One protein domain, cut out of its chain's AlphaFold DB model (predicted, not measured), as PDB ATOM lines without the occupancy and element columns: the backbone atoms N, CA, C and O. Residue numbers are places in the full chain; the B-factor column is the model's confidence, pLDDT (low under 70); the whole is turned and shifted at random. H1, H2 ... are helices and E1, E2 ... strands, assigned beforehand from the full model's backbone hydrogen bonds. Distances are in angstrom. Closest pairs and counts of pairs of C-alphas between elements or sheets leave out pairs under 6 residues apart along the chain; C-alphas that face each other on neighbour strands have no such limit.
ATOM      1  N   CYS A  46      15.033  -4.990 -39.860       50.66
ATOM      2  CA  CYS A  46      15.465  -5.559 -41.144       50.66
ATOM      3  C   CYS A  46      16.864  -5.080 -41.558       50.66
ATOM      4  O   CYS A  46      17.311  -4.004 -41.151       50.66
ATOM      5  N   ASP A  47      17.531  -5.884 -42.386       52.62
ATOM      6  CA  ASP A  47      18.864  -5.590 -42.905       52.62
ATOM      7  C   ASP A  47      18.859  -4.602 -44.077       52.62
ATOM      8  O   ASP A  47      17.880  -4.433 -44.809       52.62
ATOM      9  N   ASN A  48      20.011  -3.958 -44.283       52.88
ATOM     10  CA  ASN A  48      20.174  -2.822 -45.194       52.88
ATOM     11  C   ASN A  48      19.828  -3.105 -46.671       52.88
ATOM     12  O   ASN A  48      19.570  -2.156 -47.411       52.88
ATOM     13  N   GLN A  49      19.800  -4.367 -47.118       48.12
ATOM     14  CA  GLN A  49      19.401  -4.708 -48.492       48.12
ATOM     15  C   GLN A  49      17.876  -4.675 -48.698       48.12
ATOM     16  O   GLN A  49      17.423  -4.162 -49.719       48.12
ATOM     17  N   SER A  50      17.070  -5.106 -47.721       53.59
ATOM     18  CA  SER A  50      15.593  -5.066 -47.801       53.59
ATOM     19  C   SER A  50      15.013  -3.650 -47.650       53.59
ATOM     20  O   SER A  50      13.848  -3.395 -47.949       53.59
ATOM     21  N   PHE A  51      15.824  -2.702 -47.181       57.62
ATOM     22  CA  PHE A  51      15.388  -1.364 -46.790       57.62
ATOM     23  C   PHE A  51      14.931  -0.467 -47.956       57.62
ATOM     24  O   PHE A  51      13.996   0.322 -47.794       57.62
ATOM     25  N   GLN A  52      15.553  -0.579 -49.136       56.38
ATOM     26  CA  GLN A  52      15.199   0.257 -50.295       56.38
ATOM     27  C   GLN A  52      13.804  -0.082 -50.849       56.38
ATOM     28  O   GLN A  52      13.055   0.823 -51.210       56.38
ATOM     29  N   GLU A  53      13.414  -1.362 -50.845       55.00
ATOM     30  CA  GLU A  53      12.080  -1.798 -51.286       55.00
ATOM     31  C   GLU A  53      10.955  -1.395 -50.323       55.00
ATOM     32  O   GLU A  53       9.808  -1.229 -50.739       55.00
ATOM     33  N   ILE A  54      11.265  -1.235 -49.034       60.50
ATOM     34  CA  ILE A  54      10.303  -0.759 -48.034       60.50
ATOM     35  C   ILE A  54      10.115   0.758 -48.168       60.50
ATOM     36  O   ILE A  54       8.985   1.242 -48.131       60.50
ATOM     37  N   LEU A  55      11.194   1.522 -48.386       59.38
ATOM     38  CA  LEU A  55      11.099   2.969 -48.607       59.38
ATOM     39  C   LEU A  55      10.445   3.357 -49.941       59.38
ATOM     40  O   LEU A  55       9.900   4.458 -50.028       59.38
ATOM     41  N   SER A  56      10.506   2.499 -50.965       56.66
ATOM     42  CA  SER A  56       9.870   2.755 -52.266       56.66
ATOM     43  C   SER A  56       8.346   2.584 -52.247       56.66
ATOM     44  O   SER A  56       7.675   3.010 -53.188       56.66
ATOM     45  N   LYS A  57       7.785   2.011 -51.173       60.91
ATOM     46  CA  LYS A  57       6.343   1.820 -50.977       60.91
ATOM     47  C   LYS A  57       5.792   2.855 -49.977       60.91
ATOM     48  O   LYS A  57       6.434   3.134 -48.958       60.91
ATOM     49  N   PRO A  58       4.608   3.447 -50.231       58.88
ATOM     50  CA  PRO A  58       3.942   4.299 -49.252       58.88
ATOM     51  C   PRO A  58       3.423   3.444 -48.086       58.88
ATOM     52  O   PRO A  58       2.714   2.462 -48.301       58.88
ATOM     53  N   GLY A  59       3.784   3.815 -46.855       67.50
ATOM     54  CA  GLY A  59       3.238   3.204 -45.639       67.50
ATOM     55  C   GLY A  59       1.892   3.810 -45.232       67.50
ATOM     56  O   GLY A  59       1.365   4.708 -45.891       67.50
ATOM     57  N   ASN A  60       1.350   3.375 -44.098       71.81
ATOM     58  CA  ASN A  60       0.203   4.027 -43.470       71.81
ATOM     59  C   ASN A  60       0.658   5.238 -42.643       71.81
ATOM     60  O   ASN A  60       1.787   5.303 -42.147       71.81
ATOM     61  N   ILE A  61      -0.230   6.221 -42.466       68.81
ATOM     62  CA  ILE A  61       0.033   7.381 -41.604       68.81
ATOM     63  C   ILE A  61       0.230   6.889 -40.170       68.81
ATOM     64  O   ILE A  61      -0.726   6.479 -39.515       68.81
ATOM     65  N   GLY A  62       1.462   6.974 -39.669       72.94
ATOM     66  CA  GLY A  62       1.807   6.522 -38.324       72.94
ATOM     67  C   GLY A  62       2.878   5.438 -38.266       72.94
ATOM     68  O   GLY A  62       3.539   5.358 -37.231       72.94
ATOM     69  N   ASP A  63       3.094   4.679 -39.345       78.94
ATOM     70  CA  ASP A  63       4.013   3.531 -39.369       78.94
ATOM     71  C   ASP A  63       5.445   3.949 -39.005       78.94
ATOM     72  O   ASP A  63       5.963   4.939 -39.530       78.94
ATOM     73  N   ILE A  64       6.088   3.194 -38.105       79.06
ATOM     74  CA  ILE A  64       7.460   3.426 -37.630       79.06
ATOM     75  C   ILE A  64       8.327   2.215 -37.974       79.06
ATOM     76  O   ILE A  64       7.982   1.086 -37.634       79.06
ATOM     77  N   ILE A  65       9.482   2.474 -38.587       79.38
ATOM     78  CA  ILE A  65      10.512   1.477 -38.900       79.38
ATOM     79  C   ILE A  65      11.833   1.850 -38.221       79.38
ATOM     80  O   ILE A  65      12.152   3.037 -38.076       79.38
ATOM     81  N   GLN A  66      12.609   0.842 -37.823       76.75
ATOM     82  CA  GLN A  66      13.933   1.004 -37.225       76.75
ATOM     83  C   GLN A  66      14.961   0.162 -37.987       76.75
ATOM     84  O   GLN A  66      14.769  -1.031 -38.206       76.75
ATOM     85  N   LEU A  67      16.038   0.817 -38.408       68.50
ATOM     86  CA  LEU A  67      17.189   0.209 -39.069       68.50
ATOM     87  C   LEU A  67      18.118  -0.477 -38.064       68.50
ATOM     88  O   LEU A  67      18.177  -0.093 -36.893       68.50
ATOM     89  N   SER A  68      18.928  -1.417 -38.555       58.81
ATOM     90  CA  SER A  68      20.038  -2.009 -37.798       58.81
ATOM     91  C   SER A  68      21.162  -1.011 -37.459       58.81
ATOM     92  O   SER A  68      21.934  -1.272 -36.542       58.81
ATOM     93  N   ASP A  69      21.214   0.169 -38.099       68.25
ATOM     94  CA  ASP A  69      22.076   1.299 -37.694       68.25
ATOM     95  C   ASP A  69      21.506   2.132 -36.516       68.25
ATOM     96  O   ASP A  69      22.088   3.144 -36.128       68.25
ATOM     97  N   GLY A  70      20.349   1.740 -35.964       66.19
ATOM     98  CA  GLY A  70      19.639   2.455 -34.897       66.19
ATOM     99  C   GLY A  70      18.751   3.614 -35.375       66.19
ATOM    100  O   GLY A  70      18.002   4.186 -34.580       66.19
ATOM    101  N   THR A  71      18.765   3.965 -36.663       77.50
ATOM    102  CA  THR A  71      17.938   5.048 -37.203       77.50
ATOM    103  C   THR A  71      16.460   4.667 -37.215       77.50
ATOM    104  O   THR A  71      16.043   3.708 -37.865       77.50
ATOM    105  N   ARG A  72      15.634   5.510 -36.592       82.56
ATOM    106  CA  ARG A  72      14.168   5.391 -36.601       82.56
ATOM    107  C   ARG A  72      13.558   6.336 -37.646       82.56
ATOM    108  O   ARG A  72      13.960   7.499 -37.753       82.56
ATOM    109  N   LYS A  73      12.578   5.865 -38.423       81.88
ATOM    110  CA  LYS A  73      11.788   6.669 -39.382       81.88
ATOM    111  C   LYS A  73      10.291   6.448 -39.171       81.88
ATOM    112  O   LYS A  73       9.890   5.364 -38.770       81.88
ATOM    113  N   LYS A  74       9.477   7.461 -39.481       84.31
ATOM    114  CA  LYS A  74       8.009   7.427 -39.410       84.31
ATOM    115  C   LYS A  74       7.377   7.943 -40.702       84.31
ATOM    116  O   LYS A  74       7.818   8.974 -41.216       84.31
ATOM    117  N   PHE A  75       6.354   7.266 -41.220       81.38
ATOM    118  CA  PHE A  75       5.615   7.730 -42.397       81.38
ATOM    119  C   PHE A  75       4.548   8.765 -42.011       81.38
ATOM    120  O   PHE A  75       3.751   8.549 -41.095       81.38
ATOM    121  N   ASN A  76       4.539   9.908 -42.704       74.69
ATOM    122  CA  ASN A  76       3.634  11.030 -42.414       74.69
ATOM    123  C   ASN A  76       2.416  11.128 -43.355       74.69
ATOM    124  O   ASN A  76       1.715  12.136 -43.313       74.69
ATOM    125  N   GLY A  77       2.202  10.142 -44.231       70.56
ATOM    126  CA  GLY A  77       1.166  10.153 -45.275       70.56
ATOM    127  C   GLY A  77       1.675  10.480 -46.678       70.56
ATOM    128  O   GLY A  77       1.013  10.135 -47.648       70.56
ATOM    129  N   THR A  78       2.861  11.083 -46.804       72.00
ATOM    130  CA  THR A  78       3.498  11.349 -48.110       72.00
ATOM    131  C   THR A  78       4.969  10.948 -48.170       72.00
ATOM    132  O   THR A  78       5.482  10.656 -49.245       72.00
ATOM    133  N   THR A  79       5.676  10.936 -47.035       76.50
ATOM    134  CA  THR A  79       7.131  10.743 -46.955       76.50
ATOM    135  C   THR A  79       7.558  10.046 -45.657       76.50
ATOM    136  O   THR A  79       6.993  10.270 -44.584       76.50
ATOM    137  N   TRP A  80       8.618   9.237 -45.736       80.62
ATOM    138  CA  TRP A  80       9.290   8.646 -44.575       80.62
ATOM    139  C   TRP A  80      10.240   9.665 -43.917       80.62
ATOM    140  O   TRP A  80      11.322   9.940 -44.441       80.62
ATOM    141  N   ARG A  81       9.870  10.222 -42.756       80.00
ATOM    142  CA  ARG A  81      10.666  11.232 -42.024       80.00
ATOM    143  C   ARG A  81      11.499  10.613 -40.899       80.00
ATOM    144  O   ARG A  81      11.040   9.696 -40.224       80.00
ATOM    145  N   ARG A  82      12.719  11.116 -40.668       84.62
ATOM    146  CA  ARG A  82      13.615  10.634 -39.595       84.62
ATOM    147  C   ARG A  82      13.099  11.079 -38.220       84.62
ATOM    148  O   ARG A  82      12.743  12.244 -38.036       84.62
ATOM    149  N   MET A  83      13.056  10.153 -37.268       82.44
ATOM    150  CA  MET A  83      12.753  10.420 -35.860       82.44
ATOM    151  C   MET A  83      14.041  10.521 -35.033       82.44
ATOM    152  O   MET A  83      15.150  10.487 -35.569       82.44
ATOM    153  N   CYS A  84      13.894  10.699 -33.724       84.50
ATOM    154  CA  CYS A  84      14.976  10.565 -32.762       84.50
ATOM    155  C   CYS A  84      15.376   9.090 -32.627       84.50
ATOM    156  O   CYS A  84      14.513   8.221 -32.506       84.50
ATOM    157  N   SER A  85      16.682   8.825 -32.645       77.38
ATOM    158  CA  SER A  85      17.236   7.463 -32.563       77.38
ATOM    159  C   SER A  85      17.188   6.883 -31.141       77.38
ATOM    160  O   SER A  85      17.219   5.670 -30.982       77.38
ATOM    161  N   GLU A  86      17.038   7.731 -30.118       77.62
ATOM    162  CA  GLU A  86      16.734   7.289 -28.746       77.62
ATOM    163  C   GLU A  86      15.443   6.445 -28.702       77.62
ATOM    164  O   GLU A  86      14.461   6.819 -29.368       77.62
ATOM    165  N   PRO A  87      15.407   5.350 -27.914       64.06
ATOM    166  CA  PRO A  87      14.198   4.572 -27.655       64.06
ATOM    167  C   PRO A  87      13.041   5.436 -27.148       64.06
ATOM    168  O   PRO A  87      13.252   6.483 -26.537       64.06
ATOM    169  N   GLU A  88      11.812   5.004 -27.444       66.06
ATOM    170  CA  GLU A  88      10.523   5.623 -27.061       66.06
ATOM    171  C   GLU A  88      10.278   7.079 -27.519       66.06
ATOM    172  O   GLU A  88       9.133   7.510 -27.651       66.06
ATOM    173  N   CYS A  89      11.312   7.831 -27.898       75.94
ATOM    174  CA  CYS A  89      11.195   9.213 -28.337       75.94
ATOM    175  C   CYS A  89      10.415   9.324 -29.661       75.94
ATOM    176  O   CYS A  89      10.744   8.663 -30.647       75.94
ATOM    177  N   SER A  90       9.395  10.183 -29.706       75.00
ATOM    178  CA  SER A  90       8.482  10.340 -30.852       75.00
ATOM    179  C   SER A  90       8.768  11.569 -31.733       75.00
ATOM    180  O   SER A  90       8.105  11.771 -32.751       75.00
ATOM    181  N   TYR A  91       9.754  12.394 -31.365       74.19
ATOM    182  CA  TYR A  91      10.070  13.651 -32.050       74.19
ATOM    183  C   TYR A  91      10.904  13.457 -33.329       74.19
ATOM    184  O   TYR A  91      11.815  12.629 -33.381       74.19
ATOM    185  N   TYR A  92      10.634  14.277 -34.350       79.38
ATOM    186  CA  TYR A  92      11.374  14.297 -35.618       79.38
ATOM    187  C   TYR A  92      12.784  14.895 -35.494       79.38
ATOM    188  O   TYR A  92      13.044  15.746 -34.639       79.38
ATOM    189  N   THR A  93      13.688  14.497 -36.396       77.62
ATOM    190  CA  THR A  93      15.071  15.004 -36.471       77.62
ATOM    191  C   THR A  93      15.446  15.398 -37.899       77.62
ATOM    192  O   THR A  93      14.953  14.823 -38.867       77.62
ATOM    193  N   GLN A  94      16.296  16.423 -38.041       59.00
ATOM    194  CA  GLN A  94      16.640  17.005 -39.352       59.00
ATOM    195  C   GLN A  94      18.083  16.753 -39.812       59.00
ATOM    196  O   GLN A  94      18.317  16.753 -41.016       59.00
ATOM    197  N   ARG A  95      19.055  16.583 -38.896       55.12
ATOM    198  CA  ARG A  95      20.487  16.417 -39.239       55.12
ATOM    199  C   ARG A  95      21.196  15.379 -38.354       55.12
ATOM    200  O   ARG A  95      21.600  14.339 -38.857       55.12
ATOM    201  N   GLU A  96      21.212  15.591 -37.039       60.19
ATOM    202  CA  GLU A  96      22.039  14.830 -36.074       60.19
ATOM    203  C   GLU A  96      21.445  13.495 -35.562       60.19
ATOM    204  O   GLU A  96      21.943  12.934 -34.594       60.19
ATOM    205  N   GLY A  97      20.324  13.005 -36.107       67.31
ATOM    206  CA  GLY A  97      19.658  11.771 -35.637       67.31
ATOM    207  C   GLY A  97      19.024  11.823 -34.230       67.31
ATOM    208  O   GLY A  97      18.227  10.945 -33.896       67.31
ATOM    209  N   LEU A  98      19.312  12.859 -33.433       75.44
ATOM    210  CA  LEU A  98      18.711  13.156 -32.126       75.44
ATOM    211  C   LEU A  98      17.845  14.424 -32.159       75.44
ATOM    212  O   LEU A  98      18.090  15.353 -32.933       75.44
ATOM    213  N   CYS A  99      16.815  14.468 -31.312       81.12
ATOM    214  CA  CYS A  99      15.977  15.653 -31.113       81.12
ATOM    215  C   CYS A  99      16.704  16.705 -30.248       81.12
ATOM    216  O   CYS A  99      17.665  16.382 -29.548       81.12
ATOM    217  N   LYS A 100      16.252  17.972 -30.273       76.88
ATOM    218  CA  LYS A 100      16.920  19.073 -29.541       76.88
ATOM    219  C   LYS A 100      17.159  18.761 -28.042       76.88
ATOM    220  O   LYS A 100      18.290  18.983 -27.607       76.88
ATOM    221  N   PRO A 101      16.194  18.208 -27.270       76.38
ATOM    222  CA  PRO A 101      16.425  17.831 -25.871       76.38
ATOM    223  C   PRO A 101      17.511  16.761 -25.688       76.38
ATOM    224  O   PRO A 101      18.445  16.965 -24.916       76.38
ATOM    225  N   HIS A 102      17.444  15.647 -26.425       81.94
ATOM    226  CA  HIS A 102      18.401  14.546 -26.263       81.94
ATOM    227  C   HIS A 102      19.803  14.908 -26.773       81.94
ATOM    228  O   HIS A 102      20.795  14.542 -26.149       81.94
ATOM    229  N   LEU A 103      19.913  15.732 -27.822       79.31
ATOM    230  CA  LEU A 103      21.199  16.279 -28.263       79.31
ATOM    231  C   LEU A 103      21.829  17.206 -27.204       79.31
ATOM    232  O   LEU A 103      23.047  17.196 -27.025       79.31
ATOM    233  N   ALA A 104      21.023  17.986 -26.474       77.56
ATOM    234  CA  ALA A 104      21.502  18.800 -25.356       77.56
ATOM    235  C   ALA A 104      21.920  17.939 -24.146       77.56
ATOM    236  O   ALA A 104      22.969  18.189 -23.550       77.56
ATOM    237  N   ALA A 105      21.155  16.890 -23.824       76.50
ATOM    238  CA  ALA A 105      21.499  15.931 -22.774       76.50
ATOM    239  C   ALA A 105      22.804  15.169 -23.085       76.50
ATOM    240  O   ALA A 105      23.666  15.047 -22.214       76.50
ATOM    241  N   LEU A 106      22.999  14.737 -24.337       76.31
ATOM    242  CA  LEU A 106      24.233  14.091 -24.795       76.31
ATOM    243  C   LEU A 106      25.446  15.025 -24.663       76.31
ATOM    244  O   LEU A 106      26.505  14.594 -24.210       76.31
ATOM    245  N   LYS A 107      25.295  16.314 -25.003       75.81
ATOM    246  CA  LYS A 107      26.357  17.319 -24.822       75.81
ATOM    247  C   LYS A 107      26.712  17.532 -23.348       75.81
ATOM    248  O   LYS A 107      27.896  17.568 -23.029       75.81
ATOM    249  N   LYS A 108      25.722  17.591 -22.444       70.75
ATOM    250  CA  LYS A 108      25.975  17.641 -20.991       70.75
ATOM    251  C   LYS A 108      26.696  16.379 -20.491       70.75
ATOM    252  O   LYS A 108      27.686  16.502 -19.778       70.75
TER     253      LYS A 108
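What this domain is: This is residues 46 to 108 of the 1111 residues of the protein "Hypothetical protein" of Adineta ricciae (UniProt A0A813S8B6). With little regular structure, this elongated domain has a small three-stranded antiparallel sheet, E1 E2 E3, with short helix H1 grazing it at one end and H2 set off at the other beyond a long looped link. The printed part has 63 residues, 25 in named elements, mixed helices and strands, running H1 E1 E2 E3 H2; the strands form a meander, each the antiparallel neighbour of the one before. It is only just compact, close to loose: radius of gyration of the C-alphas 12.3 A, spans 39 by 24 by 19 A.

How they stand to each other: H1, residues 51 to 55, only grazes the sheet of E1, residues 64 to 67, E2, residues 72 to 75, and E3, residues 80 to 82. The closest C-alphas of H1 and E3, Leu 55 and Trp 80, are 7.2 A apart. Within hydrogen-bond range are N 65 and O 73, 2.9 A, in hairpin E1 and E2, and N 74 and O 81, 2.8 A, in hairpin E2 and E3. H2, residues 100 to 108, is not on the sheet. In H1 and H2 every O i to N i+4 pair is within hydrogen-bond range.

Where its parts are: H1 begins at C-alpha 51 (15.388, -1.364, -46.790) and is 6.4 A long; E1 is 10.3 A, E2 10.6 A, E3 6.9 A. H2, 12.5 A, ends at C-alpha 108 (25.975, 17.641, -20.991).

The domain as a whole: The farthest C-alphas, Lys 57 and Lys 108, are 39.2 A apart. The printed part has no cut; residues 83 to 99 form the long link. Under 70 in pLDDT are 25 residues, among them 46 to 59.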